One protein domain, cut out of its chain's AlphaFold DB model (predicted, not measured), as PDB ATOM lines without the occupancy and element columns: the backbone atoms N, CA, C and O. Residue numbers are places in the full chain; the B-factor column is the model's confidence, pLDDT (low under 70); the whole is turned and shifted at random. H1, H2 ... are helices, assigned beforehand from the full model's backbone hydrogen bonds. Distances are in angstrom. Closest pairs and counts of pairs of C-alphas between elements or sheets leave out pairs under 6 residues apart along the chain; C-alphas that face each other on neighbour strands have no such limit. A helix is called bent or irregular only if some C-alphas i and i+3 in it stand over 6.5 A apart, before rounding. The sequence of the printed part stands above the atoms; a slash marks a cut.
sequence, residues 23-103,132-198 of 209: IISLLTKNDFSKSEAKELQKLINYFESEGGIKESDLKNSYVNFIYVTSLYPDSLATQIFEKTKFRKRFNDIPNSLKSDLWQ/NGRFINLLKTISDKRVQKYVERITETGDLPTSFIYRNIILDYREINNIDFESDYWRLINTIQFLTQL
ATOM      1  N   ILE A  23      65.919  55.567  51.019       89.06
ATOM      2  CA  ILE A  23      66.678  54.618  50.193       89.06
ATOM      3  C   ILE A  23      65.843  54.094  49.021       89.06
ATOM      4  O   ILE A  23      66.360  53.935  47.915       89.06
ATOM      5  N   ILE A  24      64.542  53.860  49.220       92.00
ATOM      6  CA  ILE A  24      63.652  53.403  48.150       92.00
ATOM      7  C   ILE A  24      63.584  54.422  47.003       92.00
ATOM      8  O   ILE A  24      63.642  54.040  45.833       92.00
ATOM      9  N   SER A  25      63.484  55.713  47.313       91.69
ATOM     10  CA  SER A  25      63.485  56.804  46.332       91.69
ATOM     11  C   SER A  25      64.835  56.918  45.621       91.69
ATOM     12  O   SER A  25      64.870  57.015  44.393       91.69
ATOM     13  N   LEU A  26      65.943  56.840  46.370       92.19
ATOM     14  CA  LEU A  26      67.301  56.845  45.809       92.19
ATOM     15  C   LEU A  26      67.481  55.718  44.781       92.19
ATOM     16  O   LEU A  26      67.928  55.962  43.660       92.19
ATOM     17  N   LEU A  27      67.102  54.495  45.148       93.56
ATOM     18  CA  LEU A  27      67.296  53.304  44.326       93.56
ATOM     19  C   LEU A  27      66.358  53.278  43.114       93.56
ATOM     20  O   LEU A  27      66.792  53.011  41.997       93.56
ATOM     21  N   THR A  28      65.076  53.599  43.294       93.62
ATOM     22  CA  THR A  28      64.099  53.551  42.187       93.62
ATOM     23  C   THR A  28      64.321  54.615  41.115       93.62
ATOM     24  O   THR A  28      63.954  54.393  39.965       93.62
ATOM     25  N   LYS A  29      64.969  55.737  41.452       91.19
ATOM     26  CA  LYS A  29      65.445  56.724  40.465       91.19
ATOM     27  C   LYS A  29      66.637  56.235  39.633       91.19
ATOM     28  O   LYS A  29      66.963  56.873  38.641       91.19
ATOM     29  N   ASN A  30      67.274  55.137  40.042       88.31
ATOM     30  CA  ASN A  30      68.478  54.569  39.435       88.31
ATOM     31  C   ASN A  30      68.244  53.111  39.001       88.31
ATOM     32  O   ASN A  30      69.074  52.236  39.234       88.31
ATOM     33  N   ASP A  31      67.080  52.855  38.398       91.00
ATOM     34  CA  ASP A  31      66.718  51.596  37.731       91.00
ATOM     35  C   ASP A  31      66.651  50.342  38.621       91.00
ATOM     36  O   ASP A  31      66.626  49.209  38.128       91.00
ATOM     37  N   PHE A  32      66.556  50.512  39.939       93.25
ATOM     38  CA  PHE A  32      66.131  49.430  40.824       93.25
ATOM     39  C   PHE A  32      64.604  49.352  40.853       93.25
ATOM     40  O   PHE A  32      63.897  50.350  41.005       93.25
ATOM     41  N   SER A  33      64.061  48.142  40.773       93.94
ATOM     42  CA  SER A  33      62.641  47.926  41.027       93.94
ATOM     43  C   SER A  33      62.304  48.223  42.492       93.94
ATOM     44  O   SER A  33      63.130  48.086  43.397       93.94
ATOM     45  N   LYS A  34      61.036  48.548  42.771       93.81
ATOM     46  CA  LYS A  34      60.554  48.725  44.154       93.81
ATOM     47  C   LYS A  34      60.789  47.488  45.029       93.81
ATOM     48  O   LYS A  34      60.946  47.628  46.237       93.81
ATOM     49  N   SER A  35      60.769  46.288  44.443       93.56
ATOM     50  CA  SER A  35      61.035  45.049  45.179       93.56
ATOM     51  C   SER A  35      62.505  44.953  45.577       93.56
ATOM     52  O   SER A  35      62.796  44.712  46.740       93.56
ATOM     53  N   GLU A  36      63.426  45.201  44.644       94.06
ATOM     54  CA  GLU A  36      64.869  45.212  44.925       94.06
ATOM     55  C   GLU A  36      65.231  46.278  45.958       94.06
ATOM     56  O   GLU A  36      65.974  46.000  46.897       94.06
ATOM     57  N   ALA A  37      64.639  47.469  45.844       94.50
ATOM     58  CA  ALA A  37      64.857  48.546  46.799       94.50
ATOM     59  C   ALA A  37      64.427  48.171  48.228       94.50
ATOM     60  O   ALA A  37      65.119  48.496  49.191       94.50
ATOM     61  N   LYS A  38      63.323  47.428  48.379       93.62
ATOM     62  CA  LYS A  38      62.889  46.906  49.684       93.62
ATOM     63  C   LYS A  38      63.842  45.854  50.243       93.62
ATOM     64  O   LYS A  38      64.045  45.821  51.453       93.62
ATOM     65  N   GLU A  39      64.418  44.999  49.404       93.88
ATOM     66  CA  GLU A  39      65.411  44.017  49.857       93.88
ATOM     67  C   GLU A  39      66.717  44.695  50.291       93.88
ATOM     68  O   GLU A  39      67.257  44.360  51.344       93.88
ATOM     69  N   LEU A  40      67.168  45.721  49.564       94.06
ATOM     70  CA  LEU A  40      68.294  46.558  49.985       94.06
ATOM     71  C   LEU A  40      68.008  47.287  51.304       94.06
ATOM     72  O   LEU A  40      68.858  47.284  52.190       94.06
ATOM     73  N   GLN A  41      66.801  47.828  51.495       93.81
ATOM     74  CA  GLN A  41      66.413  48.424  52.777       93.81
ATOM     75  C   GLN A  41      66.466  47.406  53.924       93.81
ATOM     76  O   GLN A  41      66.921  47.739  55.015       93.81
ATOM     77  N   LYS A  42      66.027  46.159  53.707       93.12
ATOM     78  CA  LYS A  42      66.139  45.107  54.733       93.12
ATOM     79  C   LYS A  42      67.595  44.810  55.081       93.12
ATOM     80  O   LYS A  42      67.887  44.600  56.256       93.12
ATOM     81  N   LEU A  43      68.487  44.791  54.089       92.31
ATOM     82  CA  LEU A  43      69.921  44.603  54.314       92.31
ATOM     83  C   LEU A  43      70.527  45.753  55.114       92.31
ATOM     84  O   LEU A  43      71.260  45.494  56.062       92.31
ATOM     85  N   ILE A  44      70.164  46.994  54.787       93.12
ATOM     86  CA  ILE A  44      70.586  48.182  55.539       93.12
ATOM     87  C   ILE A  44      70.076  48.105  56.976       93.12
ATOM     88  O   ILE A  44      70.862  48.227  57.905       93.12
ATOM     89  N   ASN A  45      68.791  47.809  57.178       92.69
ATOM     90  CA  ASN A  45      68.211  47.691  58.517       92.69
ATOM     91  C   ASN A  45      68.887  46.586  59.338       92.69
ATOM     92  O   ASN A  45      69.098  46.748  60.537       92.69
ATOM     93  N   TYR A  46      69.217  45.457  58.707       91.69
ATOM     94  CA  TYR A  46      69.969  44.386  59.353       91.69
ATOM     95  C   TYR A  46      71.371  44.856  59.755       91.69
ATOM     96  O   TYR A  46      71.750  44.703  60.914       91.69
ATOM     97  N   PHE A  47      72.109  45.467  58.826       91.94
ATOM     98  CA  PHE A  47      73.440  46.007  59.082       91.94
ATOM     99  C   PHE A  47      73.430  47.045  60.211       91.94
ATOM    100  O   PHE A  47      74.222  46.944  61.142       91.94
ATOM    101  N   GLU A  48      72.509  48.005  60.167       92.25
ATOM    102  CA  GLU A  48      72.400  49.067  61.164       92.25
ATOM    103  C   GLU A  48      71.999  48.520  62.539       92.25
ATOM    104  O   GLU A  48      72.561  48.936  63.551       92.25
ATOM    105  N   SER A  49      71.087  47.544  62.582       91.62
ATOM    106  CA  SER A  49      70.667  46.898  63.828       91.62
ATOM    107  C   SER A  49      71.814  46.150  64.506       91.62
ATOM    108  O   SER A  49      72.041  46.344  65.697       91.62
ATOM    109  N   GLU A  50      72.527  45.286  63.779       90.12
ATOM    110  CA  GLU A  50      73.643  44.522  64.357       90.12
ATOM    111  C   GLU A  50      74.835  45.444  64.659       90.12
ATOM    112  O   GLU A  50      75.450  45.333  65.714       90.12
ATOM    113  N   GLY A  51      75.103  46.421  63.786       88.19
ATOM    114  CA  GLY A  51      76.160  47.422  63.944       88.19
ATOM    115  C   GLY A  51      75.932  48.440  65.064       88.19
ATOM    116  O   GLY A  51      76.808  49.267  65.315       88.19
ATOM    117  N   GLY A  52      74.772  48.413  65.729       88.94
ATOM    118  CA  GLY A  52      74.419  49.383  66.765       88.94
ATOM    119  C   GLY A  52      74.279  50.814  66.234       88.94
ATOM    120  O   GLY A  52      74.482  51.770  66.986       88.94
ATOM    121  N   ILE A  53      73.949  50.967  64.948       90.75
ATOM    122  CA  ILE A  53      73.757  52.259  64.293       90.75
ATOM    123  C   ILE A  53      72.396  52.822  64.688       90.75
ATOM    124  O   ILE A  53      71.354  52.231  64.411       90.75
ATOM    125  N   LYS A  54      72.394  53.979  65.354       88.06
ATOM    126  CA  LYS A  54      71.165  54.606  65.845       88.06
ATOM    127  C   LYS A  54      70.669  55.647  64.857       88.06
ATOM    128  O   LYS A  54      71.368  56.619  64.594       88.06
ATOM    129  N   GLU A  55      69.428  55.500  64.405       83.62
ATOM    130  CA  GLU A  55      68.776  56.469  63.516       83.62
ATOM    131  C   GLU A  55      68.707  57.881  64.125       83.62
ATOM    132  O   GLU A  55      68.870  58.876  63.429       83.62
ATOM    133  N   SER A  56      68.570  57.986  65.451       86.81
ATOM    134  CA  SER A  56      68.566  59.274  66.158       86.81
ATOM    135  C   SER A  56      69.922  59.994  66.180       86.81
ATOM    136  O   SER A  56      69.983  61.143  66.603       86.81
ATOM    137  N   ASP A  57      71.012  59.303  65.830       86.94
ATOM    138  CA  ASP A  57      72.379  59.835  65.833       86.94
ATOM    139  C   ASP A  57      73.226  59.135  64.755       86.94
ATOM    140  O   ASP A  57      74.278  58.542  65.037       86.94
ATOM    141  N   LEU A  58      72.720  59.134  63.513       84.69
ATOM    142  CA  LEU A  58      73.320  58.395  62.394       84.69
ATOM    143  C   LEU A  58      74.784  58.773  62.199       84.69
ATOM    144  O   LEU A  58      75.642  57.899  62.095       84.69
ATOM    145  N   LYS A  59      75.087  60.074  62.213       86.44
ATOM    146  CA  LYS A  59      76.441  60.582  62.004       86.44
ATOM    147  C   LYS A  59      77.440  60.025  63.003       86.44
ATOM    148  O   LYS A  59      78.428  59.424  62.582       86.44
ATOM    149  N   ASN A  60      77.212  60.208  64.303       88.06
ATOM    150  CA  ASN A  60      78.185  59.736  65.285       88.06
ATOM    151  C   ASN A  60      78.222  58.210  65.329       88.06
ATOM    152  O   ASN A  60      79.296  57.637  65.495       88.06
ATOM    153  N   SER A  61      77.079  57.544  65.131       90.12
ATOM    154  CA  SER A  61      77.020  56.083  65.096       90.12
ATOM    155  C   SER A  61      77.863  55.504  63.956       90.12
ATOM    156  O   SER A  61      78.702  54.643  64.206       90.12
ATOM    157  N   TYR A  62      77.717  56.019  62.729       89.56
ATOM    158  CA  TYR A  62      78.521  55.593  61.581       89.56
ATOM    159  C   TYR A  62      80.000  55.932  61.746       89.56
ATOM    160  O   TYR A  62      80.853  55.087  61.484       89.56
ATOM    161  N   VAL A  63      80.322  57.141  62.215       88.31
ATOM    162  CA  VAL A  63      81.709  57.538  62.488       88.31
ATOM    163  C   VAL A  63      82.356  56.575  63.482       88.31
ATOM    164  O   VAL A  63      83.425  56.033  63.199       88.31
ATOM    165  N   ASN A  64      81.703  56.328  64.620       86.94
ATOM    166  CA  ASN A  64      82.203  55.416  65.643       86.94
ATOM    167  C   ASN A  64      82.356  54.000  65.093       86.94
ATOM    168  O   ASN A  64      83.401  53.385  65.295       86.94
ATOM    169  N   PHE A  65      81.358  53.510  64.354       88.94
ATOM    170  CA  PHE A  65      81.414  52.198  63.724       88.94
ATOM    171  C   PHE A  65      82.633  52.073  62.805       88.94
ATOM    172  O   PHE A  65      83.445  51.175  63.004       88.94
ATOM    173  N   ILE A  66      82.822  53.005  61.865       87.94
ATOM    174  CA  ILE A  66      83.950  52.999  60.918       87.94
ATOM    175  C   ILE A  66      85.297  53.121  61.650       87.94
ATOM    176  O   ILE A  66      86.279  52.496  61.251       87.94
ATOM    177  N   TYR A  67      85.390  53.903  62.729       83.88
ATOM    178  CA  TYR A  67      86.612  53.972  63.537       83.88
ATOM    179  C   TYR A  67      86.943  52.641  64.207       83.88
ATOM    180  O   TYR A  67      88.077  52.174  64.122       83.88
ATOM    181  N   VAL A  68      85.959  52.020  64.851       81.88
ATOM    182  CA  VAL A  68      86.141  50.746  65.553       81.88
ATOM    183  C   VAL A  68      86.532  49.645  64.561       81.88
ATOM    184  O   VAL A  68      87.509  48.931  64.781       81.88
ATOM    185  N   THR A  69      85.842  49.567  63.423       80.75
ATOM    186  CA  THR A  69      86.052  48.531  62.398       80.75
ATOM    187  C   THR A  69      87.194  48.827  61.424       80.75
ATOM    188  O   THR A  69      87.438  48.054  60.512       80.75
ATOM    189  N   SER A  70      87.932  49.924  61.572       76.38
ATOM    190  CA  SER A  70      89.116  50.197  60.734       76.38
ATOM    191  C   SER A  70      90.435  49.945  61.455       76.38
ATOM    192  O   SER A  70      91.450  49.723  60.799       76.38
ATOM    193  N   LEU A  71      90.429  49.990  62.789       65.88
ATOM    194  CA  LEU A  71      91.604  49.746  63.626       65.88
ATOM    195  C   LEU A  71      91.795  48.256  63.938       65.88
ATOM    196  O   LEU A  71      92.928  47.815  64.105       65.88
ATOM    197  N   TYR A  72      90.703  47.487  63.966       61.41
ATOM    198  CA  TYR A  72      90.700  46.031  64.142       61.41
ATOM    199  C   TYR A  72      89.639  45.402  63.221       61.41
ATOM    200  O   TYR A  72      88.597  44.943  63.699       61.41
ATOM    201  N   PRO A  73      89.866  45.457  61.893       53.19
ATOM    202  CA  PRO A  73      88.819  45.280  60.886       53.19
ATOM    203  C   PRO A  73      88.095  43.945  60.947       53.19
ATOM    204  O   PRO A  73      86.880  43.892  60.776       53.19
ATOM    205  N   ASP A  74      88.823  42.910  61.330       52.56
ATOM    206  CA  ASP A  74      88.331  41.549  61.271       52.56
ATOM    207  C   ASP A  74      87.862  41.039  62.640       52.56
ATOM    208  O   ASP A  74      86.842  40.365  62.747       52.56
ATOM    209  N   SER A  75      88.532  41.411  63.736       55.97
ATOM    210  CA  SER A  75      88.200  40.878  65.066       55.97
ATOM    211  C   SER A  75      87.020  41.580  65.741       55.97
ATOM    212  O   SER A  75      86.365  40.978  66.586       55.97
ATOM    213  N   LEU A  76      86.756  42.855  65.426       60.75
ATOM    214  CA  LEU A  76      85.649  43.604  66.035       60.75
ATOM    215  C   LEU A  76      84.373  43.515  65.200       60.75
ATOM    216  O   LEU A  76      83.299  43.339  65.768       60.75
ATOM    217  N   ALA A  77      84.468  43.539  63.867       63.50
ATOM    218  CA  ALA A  77      83.298  43.347  63.008       63.50
ATOM    219  C   ALA A  77      82.664  41.952  63.202       63.50
ATOM    220  O   ALA A  77      81.446  41.810  63.161       63.50
ATOM    221  N   THR A  78      83.467  40.936  63.518       63.41
ATOM    222  CA  THR A  78      83.005  39.560  63.780       63.41
ATOM    223  C   THR A  78      82.396  39.346  65.163       63.41
ATOM    224  O   THR A  78      81.644  38.395  65.351       63.41
ATOM    225  N   GLN A  79      82.689  40.219  66.131       70.12
ATOM    226  CA  GLN A  79      81.980  40.246  67.415       70.12
ATOM    227  C   GLN A  79      80.625  40.945  67.293       70.12
ATOM    228  O   GLN A  79      79.703  40.644  68.047       70.12
ATOM    229  N   ILE A  80      80.516  41.880  66.348       80.62
ATOM    230  CA  ILE A  80      79.293  42.633  66.073       80.62
ATOM    231  C   ILE A  80      78.298  41.762  65.297       80.62
ATOM    232  O   ILE A  80      77.129  41.691  65.662       80.62
ATOM    233  N   PHE A  81      78.758  41.071  64.252       86.56
ATOM    234  CA  PHE A  81      77.913  40.221  63.417       86.56
ATOM    235  C   PHE A  81      78.086  38.750  63.793       86.56
ATOM    236  O   PHE A  81      79.176  38.195  63.717       86.56
ATOM    237  N   GLU A  82      77.000  38.071  64.167       86.06
ATOM    238  CA  GLU A  82      77.059  36.623  64.388       86.06
ATOM    239  C   GLU A  82      77.122  35.890  63.040       86.06
ATOM    240  O   GLU A  82      76.243  36.048  62.186       86.06
ATOM    241  N   LYS A  83      78.165  35.074  62.853       86.44
ATOM    242  CA  LYS A  83      78.504  34.427  61.577       86.44
ATOM    243  C   LYS A  83      77.341  33.632  60.975       86.44
ATOM    244  O   LYS A  83      77.037  33.784  59.791       86.44
ATOM    245  N   THR A  84      76.663  32.804  61.767       88.00
ATOM    246  CA  THR A  84      75.569  31.937  61.301       88.00
ATOM    247  C   THR A  84      74.377  32.762  60.816       88.00
ATOM    248  O   THR A  84      73.847  32.525  59.726       88.00
ATOM    249  N   LYS A  85      73.970  33.773  61.592       89.62
ATOM    250  CA  LYS A  85      72.925  34.733  61.214       89.62
ATOM    251  C   LYS A  85      73.307  35.513  59.965       89.62
ATOM    252  O   LYS A  85      72.473  35.607  59.065       89.62
ATOM    253  N   PHE A  86      74.535  36.026  59.883       89.94
ATOM    254  CA  PHE A  86      75.023  36.740  58.706       89.94
ATOM    255  C   PHE A  86      74.892  35.874  57.452       89.94
ATOM    256  O   PHE A  86      74.268  36.300  56.484       89.94
ATOM    257  N   ARG A  87      75.380  34.626  57.482       88.56
ATOM    258  CA  ARG A  87      75.296  33.717  56.327       88.56
ATOM    259  C   ARG A  87      73.864  33.444  55.909       88.56
ATOM    260  O   ARG A  87      73.565  33.481  54.718       88.56
ATOM    261  N   LYS A  88      72.966  33.223  56.871       90.62
ATOM    262  CA  LYS A  88      71.540  33.069  56.575       90.62
ATOM    263  C   LYS A  88      70.991  34.310  55.865       90.62
ATOM    264  O   LYS A  88      70.413  34.183  54.793       90.62
ATOM    265  N   ARG A  89      71.237  35.509  56.407       89.75
ATOM    266  CA  ARG A  89      70.779  36.777  55.811       89.75
ATOM    267  C   ARG A  89      71.360  37.025  54.426       89.75
ATOM    268  O   ARG A  89      70.623  37.422  53.533       89.75
ATOM    269  N   PHE A  90      72.648  36.764  54.242       88.75
ATOM    270  CA  PHE A  90      73.321  36.915  52.959       88.75
ATOM    271  C   PHE A  90      72.792  35.915  51.920       88.75
ATOM    272  O   PHE A  90      72.626  36.251  50.747       88.75
ATOM    273  N   ASN A  91      72.467  34.688  52.334       88.44
ATOM    274  CA  ASN A  91      71.877  33.670  51.463       88.44
ATOM    275  C   ASN A  91      70.434  33.985  51.062       88.44
ATOM    276  O   ASN A  91      70.091  33.747  49.906       88.44
ATOM    277  N   ASP A  92      69.655  34.594  51.957       91.31
ATOM    278  CA  ASP A  92      68.270  35.008  51.708       91.31
ATOM    279  C   ASP A  92      68.148  36.161  50.683       91.31
ATOM    280  O   ASP A  92      67.052  36.425  50.185       91.31
ATOM    281  N   ILE A  93      69.250  36.846  50.335       91.44
ATOM    282  CA  ILE A  93      69.252  37.891  49.297       91.44
ATOM    283  C   ILE A  93      68.858  37.268  47.949       91.44
ATOM    284  O   ILE A  93      69.521  36.317  47.514       91.44
ATOM    285  N   PRO A  94      67.859  37.824  47.230       93.31
ATOM    286  CA  PRO A  94      67.464  37.306  45.926       93.31
ATOM    287  C   PRO A  94      68.637  37.239  44.952       93.31
ATOM    288  O   PRO A  94      69.403  38.195  44.828       93.31
ATOM    289  N   ASN A  95      68.740  36.142  44.201       91.50
ATOM    290  CA  ASN A  95      69.850  35.919  43.270       91.50
ATOM    291  C   ASN A  95      70.007  37.038  42.231       91.50
ATOM    292  O   ASN A  95      71.133  37.374  41.875       91.50
ATOM    293  N   SER A  96      68.909  37.645  41.766       90.06
ATOM    294  CA  SER A  96      68.964  38.779  40.832       90.06
ATOM    295  C   SER A  96      69.688  39.982  41.435       90.06
ATOM    296  O   SER A  96      70.585  40.537  40.812       90.06
ATOM    297  N   LEU A  97      69.358  40.338  42.678       92.06
ATOM    298  CA  LEU A  97      69.997  41.438  43.390       92.06
ATOM    299  C   LEU A  97      71.433  41.080  43.791       92.06
ATOM    300  O   LEU A  97      72.346  41.876  43.600       92.06
ATOM    301  N   LYS A  98      71.651  39.860  44.296       93.31
ATOM    302  CA  LYS A  98      72.979  39.385  44.698       93.31
ATOM    303  C   LYS A  98      73.957  39.390  43.527       93.31
ATOM    304  O   LYS A  98      75.075  39.856  43.687       93.31
ATOM    305  N   SER A  99      73.531  38.907  42.360       92.25
ATOM    306  CA  SER A  99      74.372  38.865  41.159       92.25
ATOM    307  C   SER A  99      74.597  40.232  40.518       92.25
ATOM    308  O   SER A  99      75.588  40.379  39.813       92.25
ATOM    309  N   ASP A 100      73.735  41.224  40.753       92.69
ATOM    310  CA  ASP A 100      73.944  42.613  40.320       92.69
ATOM    311  C   ASP A 100      74.950  43.349  41.218       92.69
ATOM    312  O   ASP A 100      75.801  44.085  40.722       92.69
ATOM    313  N   LEU A 101      74.885  43.119  42.532       94.44
ATOM    314  CA  LEU A 101      75.770  43.752  43.513       94.44
ATOM    315  C   LEU A 101      77.147  43.087  43.569       94.44
ATOM    316  O   LEU A 101      78.169  43.770  43.559       94.44
ATOM    317  N   TRP A 102      77.171  41.758  43.599       95.00
ATOM    318  CA  TRP A 102      78.374  40.964  43.787       95.00
ATOM    319  C   TRP A 102      78.646  40.042  42.604       95.00
ATOM    320  O   TRP A 102      77.755  39.616  41.860       95.00
ATOM    321  N   GLN A 103      79.916  39.698  42.451       94.00
ATOM    322  CA  GLN A 103      80.375  38.644  41.567       94.00
ATOM    323  C   GLN A 103      81.073  37.572  42.395       94.00
ATOM    324  O   GLN A 103      81.826  37.879  43.320       94.00
ATOM    325  N   ASN A 132      80.894  46.796  37.406       90.81
ATOM    326  CA  ASN A 132      80.003  47.254  36.332       90.81
ATOM    327  C   ASN A 132      78.508  47.117  36.692       90.81
ATOM    328  O   ASN A 132      77.656  47.220  35.810       90.81
ATOM    329  N   GLY A 133      78.185  46.829  37.957       91.81
ATOM    330  CA  GLY A 133      76.810  46.668  38.439       91.81
ATOM    331  C   GLY A 133      76.089  48.001  38.660       91.81
ATOM    332  O   GLY A 133      76.713  49.068  38.710       91.81
ATOM    333  N   ARG A 134      74.759  47.952  38.846       94.25
ATOM    334  CA  ARG A 134      73.943  49.168  39.054       94.25
ATOM    335  C   ARG A 134      74.357  49.966  40.289       94.25
ATOM    336  O   ARG A 134      74.258  51.187  40.269       94.25
ATOM    337  N   PHE A 135      74.872  49.312  41.330       94.94
ATOM    338  CA  PHE A 135      75.379  49.997  42.521       94.94
ATOM    339  C   PHE A 135      76.526  50.960  42.194       94.94
ATOM    340  O   PHE A 135      76.449  52.134  42.537       94.94
ATOM    341  N   ILE A 136      77.558  50.510  41.473       95.31
ATOM    342  CA  ILE A 136      78.684  51.382  41.108       95.31
ATOM    343  C   ILE A 136      78.242  52.479  40.134       95.31
ATOM    344  O   ILE A 136      78.701  53.616  40.243       95.31
ATOM    345  N   ASN A 137      77.309  52.176  39.226       94.62
ATOM    346  CA  ASN A 137      76.731  53.187  38.338       94.62
ATOM    347  C   ASN A 137      75.958  54.263  39.113       94.62
ATOM    348  O   ASN A 137      76.156  55.442  38.838       94.62
ATOM    349  N   LEU A 138      75.170  53.884  40.124       95.50
ATOM    350  CA  LEU A 138      74.533  54.816  41.060       95.50
ATOM    351  C   LEU A 138      75.578  55.681  41.778       95.50
ATOM    352  O   LEU A 138      75.417  56.894  41.871       95.50
ATOM    353  N   LEU A 139      76.672  55.097  42.276       95.50
ATOM    354  CA  LEU A 139      77.686  55.886  42.982       95.50
ATOM    355  C   LEU A 139      78.344  56.940  42.085       95.50
ATOM    356  O   LEU A 139      78.610  58.052  42.540       95.50
ATOM    357  N   LYS A 140      78.539  56.634  40.796       95.00
ATOM    358  CA  LYS A 140      79.073  57.586  39.809       95.00
ATOM    359  C   LYS A 140      78.183  58.818  39.625       95.00
ATOM    360  O   LYS A 140      78.710  59.875  39.287       95.00
ATOM    361  N   THR A 141      76.871  58.728  39.871       93.75
ATOM    362  CA  THR A 141      75.955  59.875  39.733       93.75
ATOM    363  C   THR A 141      75.954  60.811  40.944       93.75
ATOM    364  O   THR A 141      75.350  61.880  40.886       93.75
ATOM    365  N   ILE A 142      76.580  60.427  42.059       92.75
ATOM    366  CA  ILE A 142      76.552  61.190  43.313       92.75
ATOM    367  C   ILE A 142      77.709  62.191  43.339       92.75
ATOM    368  O   ILE A 142      78.866  61.800  43.378       92.75
ATOM    369  N   SER A 143      77.424  63.492  43.393       91.38
ATOM    370  CA  SER A 143      78.449  64.550  43.322       91.38
ATOM    371  C   SER A 143      79.326  64.714  44.575       91.38
ATOM    372  O   SER A 143      80.197  65.583  44.598       91.38
ATOM    373  N   ASP A 144      79.103  63.931  45.635       90.44
ATOM    374  CA  ASP A 144      79.918  63.988  46.851       90.44
ATOM    375  C   ASP A 144      81.374  63.586  46.545       90.44
ATOM    376  O   ASP A 144      81.656  62.495  46.048       90.44
ATOM    377  N   LYS A 145      82.322  64.472  46.876       90.31
ATOM    378  CA  LYS A 145      83.751  64.290  46.573       90.31
ATOM    379  C   LYS A 145      84.353  63.009  47.166       90.31
ATOM    380  O   LYS A 145      85.317  62.483  46.618       90.31
ATOM    381  N   ARG A 146      83.839  62.523  48.299       90.62
ATOM    382  CA  ARG A 146      84.317  61.309  48.976       90.62
ATOM    383  C   ARG A 146      83.758  60.071  48.296       90.62
ATOM    384  O   ARG A 146      84.503  59.116  48.106       90.62
ATOM    385  N   VAL A 147      82.497  60.120  47.858       93.69
ATOM    386  CA  VAL A 147      81.916  59.067  47.011       93.69
ATOM    387  C   VAL A 147      82.685  58.960  45.696       93.69
ATOM    388  O   VAL A 147      83.051  57.859  45.301       93.69
ATOM    389  N   GLN A 148      83.027  60.085  45.066       95.12
ATOM    390  CA  GLN A 148      83.816  60.085  43.831       95.12
ATOM    391  C   GLN A 148      85.207  59.460  44.027       95.12
ATOM    392  O   GLN A 148      85.582  58.571  43.268       95.12
ATOM    393  N   LYS A 149      85.931  59.824  45.097       94.62
ATOM    394  CA  LYS A 149      87.210  59.177  45.455       94.62
ATOM    395  C   LYS A 149      87.065  57.682  45.749       94.62
ATOM    396  O   LYS A 149      87.941  56.891  45.416       94.62
ATOM    397  N   TYR A 150      85.972  57.284  46.396       95.06
ATOM    398  CA  TYR A 150      85.675  55.882  46.679       95.06
ATOM    399  C   TYR A 150      85.441  55.083  45.388       95.06
ATOM    400  O   TYR A 150      86.008  54.007  45.222       95.06
ATOM    401  N   VAL A 151      84.682  55.636  44.439       96.38
ATOM    402  CA  VAL A 151      84.443  55.032  43.117       96.38
ATOM    403  C   VAL A 151      85.715  54.967  42.274       96.38
ATOM    404  O   VAL A 151      85.961  53.947  41.626       96.38
ATOM    405  N   GLU A 152      86.524  56.029  42.277       95.88
ATOM    406  CA  GLU A 152      87.840  56.049  41.629       95.88
ATOM    407  C   GLU A 152      88.694  54.901  42.163       95.88
ATOM    408  O   GLU A 152      89.162  54.073  41.382       95.88
ATOM    409  N   ARG A 153      88.767  54.757  43.493       95.88
ATOM    410  CA  ARG A 153      89.526  53.677  44.117       95.88
ATOM    411  C   ARG A 153      89.053  52.295  43.677       95.88
ATOM    412  O   ARG A 153      89.893  51.481  43.317       95.88
ATOM    413  N   ILE A 154      87.741  52.046  43.665       95.75
ATOM    414  CA  ILE A 154      87.170  50.770  43.194       95.75
ATOM    415  C   ILE A 154      87.537  50.504  41.734       95.75
ATOM    416  O   ILE A 154      87.845  49.375  41.361       95.75
ATOM    417  N   THR A 155      87.497  51.540  40.897       93.75
ATOM    418  CA  THR A 155      87.805  51.420  39.469       93.75
ATOM    419  C   THR A 155      89.285  51.100  39.247       93.75
ATOM    420  O   THR A 155      89.605  50.291  38.382       93.75
ATOM    421  N   GLU A 156      90.178  51.693  40.041       94.75
ATOM    422  CA  GLU A 156      91.617  51.414  40.002       94.75
ATOM    423  C   GLU A 156      91.962  49.995  40.461       94.75
ATOM    424  O   GLU A 156      92.816  49.345  39.860       94.75
ATOM    425  N   THR A 157      91.345  49.524  41.550       92.94
ATOM    426  CA  THR A 157      91.688  48.232  42.170       92.94
ATOM    427  C   THR A 157      90.882  47.064  41.623       92.94
ATOM    428  O   THR A 157      91.279  45.918  41.815       92.94
ATOM    429  N   GLY A 158      89.759  47.331  40.958       92.00
ATOM    430  CA  GLY A 158      88.813  46.307  40.521       92.00
ATOM    431  C   GLY A 158      87.982  45.697  41.658       92.00
ATOM    432  O   GLY A 158      87.263  44.734  41.407       92.00
ATOM    433  N   ASP A 159      88.064  46.242  42.877       91.31
ATOM    434  CA  ASP A 159      87.345  45.753  44.062       91.31
ATOM    435  C   ASP A 159      87.187  46.845  45.135       91.31
ATOM    436  O   ASP A 159      87.766  47.929  45.021       91.31
ATOM    437  N   LEU A 160      86.418  46.574  46.190       92.00
ATOM    438  CA  LEU A 160      86.237  47.484  47.316       92.00
ATOM    439  C   LEU A 160      87.553  47.739  48.064       92.00
ATOM    440  O   LEU A 160      88.354  46.826  48.268       92.00
ATOM    441  N   PRO A 161      87.796  48.974  48.538       90.62
ATOM    442  CA  PRO A 161      88.945  49.248  49.388       90.62
ATOM    443  C   PRO A 161      88.860  48.456  50.702       90.62
ATOM    444  O   PRO A 161      87.780  48.236  51.244       90.62
ATOM    445  N   THR A 162      90.009  48.098  51.280       86.69
ATOM    446  CA  THR A 162      90.065  47.543  52.645       86.69
ATOM    447  C   THR A 162      89.511  48.543  53.663       86.69
ATOM    448  O   THR A 162      89.505  49.748  53.407       86.69
ATOM    449  N   SER A 163      89.072  48.094  54.845       83.31
ATOM    450  CA  SER A 163      88.380  48.957  55.826       83.31
ATOM    451  C   SER A 163      89.236  50.153  56.257       83.31
ATOM    452  O   SER A 163      88.722  51.251  56.466       83.31
ATOM    453  N   PHE A 164      90.560  49.974  56.318       83.19
ATOM    454  CA  PHE A 164      91.508  51.052  56.600       83.19
ATOM    455  C   PHE A 164      91.551  52.106  55.483       83.19
ATOM    456  O   PHE A 164      91.486  53.305  55.755       83.19
ATOM    457  N   ILE A 165      91.634  51.669  54.220       87.44
ATOM    458  CA  ILE A 165      91.622  52.571  53.061       87.44
ATOM    459  C   ILE A 165      90.258  53.258  52.958       87.44
ATOM    460  O   ILE A 165      90.210  54.478  52.828       87.44
ATOM    461  N   TYR A 166      89.166  52.503  53.090       89.81
ATOM    462  CA  TYR A 166      87.798  53.016  53.108       89.81
ATOM    463  C   TYR A 166      87.637  54.125  54.149       89.81
ATOM    464  O   TYR A 166      87.239  55.238  53.802       89.81
ATOM    465  N   ARG A 167      88.045  53.873  55.401       87.50
ATOM    466  CA  ARG A 167      88.043  54.895  56.451       87.50
ATOM    467  C   ARG A 167      88.793  56.147  56.016       87.50
ATOM    468  O   ARG A 167      88.282  57.230  56.244       87.50
ATOM    469  N   ASN A 168      89.979  56.035  55.425       86.50
ATOM    470  CA  ASN A 168      90.753  57.220  55.041       86.50
ATOM    471  C   ASN A 168      90.115  58.005  53.881       86.50
ATOM    472  O   ASN A 168      90.347  59.206  53.763       86.50
ATOM    473  N   ILE A 169      89.314  57.350  53.035       88.31
ATOM    474  CA  ILE A 169      88.555  58.019  51.971       88.31
ATOM    475  C   ILE A 169      87.338  58.744  52.559       88.31
ATOM    476  O   ILE A 169      87.078  59.895  52.200       88.31
ATOM    477  N   ILE A 170      86.591  58.082  53.451       86.75
ATOM    478  CA  ILE A 170      85.325  58.614  53.972       86.75
ATOM    479  C   ILE A 170      85.552  59.561  55.155       86.75
ATOM    480  O   ILE A 170      84.992  60.653  55.192       86.75
ATOM    481  N   LEU A 171      86.394  59.178  56.112       83.62
ATOM    482  CA  LEU A 171      86.736  59.948  57.305       83.62
ATOM    483  C   LEU A 171      88.085  60.657  57.116       83.62
ATOM    484  O   LEU A 171      89.122  60.208  57.606       83.62
ATOM    485  N   ASP A 172      88.070  61.813  56.454       73.38
ATOM    486  CA  ASP A 172      89.195  62.746  56.560       73.38
ATOM    487  C   ASP A 172      89.187  63.350  57.971       73.38
ATOM    488  O   ASP A 172      88.245  64.049  58.349       73.38
ATOM    489  N   TYR A 173      90.239  63.098  58.757       66.94
ATOM    490  CA  TYR A 173      90.367  63.602  60.130       66.94
ATOM    491  C   TYR A 173      90.203  65.129  60.219       66.94
ATOM    492  O   TYR A 173      89.729  65.641  61.231       66.94
ATOM    493  N   ARG A 174      90.542  65.868  59.155       68.25
ATOM    494  CA  ARG A 174      90.396  67.332  59.094       68.25
ATOM    495  C   ARG A 174      88.973  67.786  58.778       68.25
ATOM    496  O   ARG A 174      88.630  68.932  59.052       68.25
ATOM    497  N   GLU A 175      88.149  66.915  58.207       72.00
ATOM    498  CA  GLU A 175      86.811  67.252  57.714       72.00
ATOM    499  C   GLU A 175      85.708  66.363  58.297       72.00
ATOM    500  O   GLU A 175      84.586  66.367  57.792       72.00
ATOM    501  N   ILE A 176      85.995  65.605  59.354       70.81
ATOM    502  CA  ILE A 176      85.060  64.616  59.901       70.81
ATOM    503  C   ILE A 176      83.728  65.228  60.355       70.81
ATOM    504  O   ILE A 176      82.667  64.621  60.223       70.81
ATOM    505  N   ASN A 177      83.764  66.484  60.798       68.44
ATOM    506  CA  ASN A 177      82.573  67.236  61.181       68.44
ATOM    507  C   ASN A 177      81.702  67.645  59.979       68.44
ATOM    508  O   ASN A 177      80.553  68.022  60.187       68.44
ATOM    509  N   ASN A 178      82.197  67.514  58.747       72.69
ATOM    510  CA  ASN A 178      81.536  67.942  57.509       72.69
ATOM    511  C   ASN A 178      81.011  66.761  56.677       72.69
ATOM    512  O   ASN A 178      80.772  66.909  55.477       72.69
ATOM    513  N   ILE A 179      80.911  65.569  57.268       71.44
ATOM    514  CA  ILE A 179      80.294  64.418  56.610       71.44
ATOM    515  C   ILE A 179      78.821  64.394  56.987       71.44
ATOM    516  O   ILE A 179      78.477  64.349  58.173       71.44
ATOM    517  N   ASP A 180      77.973  64.425  55.964       72.31
ATOM    518  CA  ASP A 180      76.541  64.227  56.096       72.31
ATOM    519  C   ASP A 180      76.200  62.742  55.920       72.31
ATOM    520  O   ASP A 180      75.846  62.291  54.835       72.31
ATOM    521  N   PHE A 181      76.335  61.964  56.995       72.62
ATOM    522  CA  PHE A 181      75.887  60.568  57.027       72.62
ATOM    523  C   PHE A 181      74.353  60.424  57.064       72.62
ATOM    524  O   PHE A 181      73.868  59.295  57.040       72.62
ATOM    525  N   GLU A 182      73.587  61.521  57.123       66.00
ATOM    526  CA  GLU A 182      72.120  61.471  57.023       66.00
ATOM    527  C   GLU A 182      71.668  61.229  55.578       66.00
ATOM    528  O   GLU A 182      70.540  60.808  55.328       66.00
ATOM    529  N   SER A 183      72.565  61.422  54.611       81.38
ATOM    530  CA  SER A 183      72.323  61.051  53.226       81.38
ATOM    531  C   SER A 183      72.224  59.525  53.048       81.38
ATOM    532  O   SER A 183      73.173  58.783  53.308       81.38
ATOM    533  N   ASP A 184      71.106  59.055  52.489       87.44
ATOM    534  CA  ASP A 184      70.804  57.634  52.250       87.44
ATOM    535  C   ASP A 184      71.908  56.850  51.539       87.44
ATOM    536  O   ASP A 184      72.167  55.686  51.849       87.44
ATOM    537  N   TYR A 185      72.591  57.473  50.580       91.25
ATOM    538  CA  TYR A 185      73.631  56.780  49.831       91.25
ATOM    539  C   TYR A 185      74.786  56.329  50.733       91.25
ATOM    540  O   TYR A 185      75.393  55.301  50.447       91.25
ATOM    541  N   TRP A 186      75.058  57.010  51.853       90.75
ATOM    542  CA  TRP A 186      76.055  56.541  52.813       90.75
ATOM    543  C   TRP A 186      75.604  55.288  53.553       90.75
ATOM    544  O   TRP A 186      76.428  54.402  53.781       90.75
ATOM    545  N   ARG A 187      74.317  55.169  53.888       92.12
ATOM    546  CA  ARG A 187      73.767  53.956  54.516       92.12
ATOM    547  C   ARG A 187      73.944  52.752  53.594       92.12
ATOM    548  O   ARG A 187      74.419  51.697  54.017       92.12
ATOM    549  N   LEU A 188      73.655  52.949  52.304       94.56
ATOM    550  CA  LEU A 188      73.874  51.943  51.268       94.56
ATOM    551  C   LEU A 188      75.364  51.601  51.098       94.56
ATOM    552  O   LEU A 188      75.713  50.424  51.136       94.56
ATOM    553  N   ILE A 189      76.240  52.604  50.937       94.88
ATOM    554  CA  ILE A 189      77.686  52.394  50.749       94.88
ATOM    555  C   ILE A 189      78.272  51.604  51.918       94.88
ATOM    556  O   ILE A 189      78.929  50.596  51.680       94.88
ATOM    557  N   ASN A 190      78.008  52.018  53.162       92.12
ATOM    558  CA  ASN A 190      78.528  51.325  54.342       92.12
ATOM    559  C   ASN A 190      78.012  49.885  54.410       92.12
ATOM    560  O   ASN A 190      78.799  48.962  54.600       92.12
ATOM    561  N   THR A 191      76.715  49.674  54.185       92.94
ATOM    562  CA  THR A 191      76.130  48.329  54.203       92.94
ATOM    563  C   THR A 191      76.815  47.413  53.187       92.94
ATOM    564  O   THR A 191      77.278  46.333  53.545       92.94
ATOM    565  N   ILE A 192      76.939  47.839  51.925       94.88
ATOM    566  CA  ILE A 192      77.579  47.016  50.889       94.88
ATOM    567  C   ILE A 192      79.069  46.815  51.186       94.88
ATOM    568  O   ILE A 192      79.550  45.686  51.100       94.88
ATOM    569  N   GLN A 193      79.784  47.866  51.596       93.00
ATOM    570  CA  GLN A 193      81.199  47.806  51.966       93.00
ATOM    571  C   GLN A 193      81.469  46.726  53.017       93.00
ATOM    572  O   GLN A 193      82.285  45.831  52.797       93.00
ATOM    573  N   PHE A 194      80.762  46.781  54.144       90.06
ATOM    574  CA  PHE A 194      81.037  45.893  55.269       90.06
ATOM    575  C   PHE A 194      80.485  44.483  55.069       90.06
ATOM    576  O   PHE A 194      81.154  43.527  55.449       90.06
ATOM    577  N   LEU A 195      79.319  44.312  54.432       90.19
ATOM    578  CA  LEU A 195      78.811  42.965  54.141       90.19
ATOM    579  C   LEU A 195      79.725  42.211  53.160       90.19
ATOM    580  O   LEU A 195      79.903  41.006  53.319       90.19
ATOM    581  N   THR A 196      80.328  42.905  52.186       91.19
ATOM    582  CA  THR A 196      81.294  42.294  51.250       91.19
ATOM    583  C   THR A 196      82.537  41.807  51.993       91.19
ATOM    584  O   THR A 196      82.912  40.645  51.875       91.19
ATOM    585  N   GLN A 197      83.125  42.666  52.832       88.00
ATOM    586  CA  GLN A 197      84.310  42.320  53.623       88.00
ATOM    587  C   GLN A 197      84.044  41.187  54.617       88.00
ATOM    588  O   GLN A 197      84.849  40.268  54.738       88.00
ATOM    589  N   LEU A 198      82.895  41.214  55.303       87.81
ATOM    590  CA  LEU A 198      82.492  40.142  56.215       87.81
ATOM    591  C   LEU A 198      82.310  38.810  55.485       87.81
ATOM    592  O   LEU A 198      82.658  37.767  56.038       87.81
TER     593      LEU A 198
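What this domain is: This is residues 23 to 103 and 132 to 198 of the 209 residues of an uncharacterized protein of Psychroflexus sediminis (UniProt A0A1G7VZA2). The last helix, H10, runs through the middle of a rounded body, and the other helices lie round it in a loose ring. H1 and H2 pack on H10, while H3, H9, H8, H7 and H6 make a chain of contacts round it, and H4 and H5 lie farthest out. The printed part has 148 residues with ten named helices, H1 to H10 in order along the chain, and no named strand; the class is all helix, with mostly crossed packing. It is compact, with a radius of gyration of the C-alphas of 14.5 A and spans of 39 by 36 by 33 A.

How they stand to each other: Begin with H1, residues 23 to 28, and H2, residues 34 to 50, a helical hairpin at a shallow tilt of 26 degrees, whose closest C-alphas, Ile 24 and Ala 37, are 5.2 A apart. H2 touches H10, residues 184 to 198, at a steep tilt of 67 degrees, only just short of about perpendicular; the closest C-alphas are those of Ile 44 and Thr 191, 5.7 A. Go on to H3, residues 55 to 71, which touches H9, residues 163 to 170, with residues 66 to 71 alone; the closest C-alphas are those of Ser 70 and Phe 164, 4.9 A. H4, residues 77 to 80, and H5, residues 83 to 91, touch no helix, but H5 is near H2 and H10. H6, residues 95 to 101, touches H7, residues 134 to 140; the closest C-alphas, Leu 101 and Phe 135, are 6.3 A apart. H7 touches H8, residues 145 to 157, at a steep tilt of 57 degrees, closest at the C-alphas of Leu 139 and Val 147, 6.7 A. H8 and H9 form a helical hairpin, closest at the C-alphas of Arg 146 and Ile 170, 5.8 A. Every O i to N i+4 pair is within hydrogen-bond range in H1, H2 and H5 to H10, and 11 of 13 are in H3; H4 is too short for such a pair.

Where its parts are: Find C-alpha 23 at (66.678, 54.618, 50.193), where H1 begins. H2 is 24.4 A long and H3 23.8 A; H3 is irregular, with C-alphas 56 and 59 9.0 A apart, and has a kink of 41 degrees near residue 62. H8 is 18.4 A long. H10 runs 21.4 A to C-alpha 198 at (82.492, 40.142, 56.215).

The domain as a whole: The C-alphas farthest apart, Asn 95 and Arg 174, are 40.7 A apart. Residues 104 to 131 are not printed, and C-alphas 103 and 132 stand 10.1 A apart across this cut. The link from H9 to H10, residues 171 to 183, is long. Mean pLDDT of the printed part is 87.3; residues 71 to 78, 173 to 174, 177 and 182 are under 70.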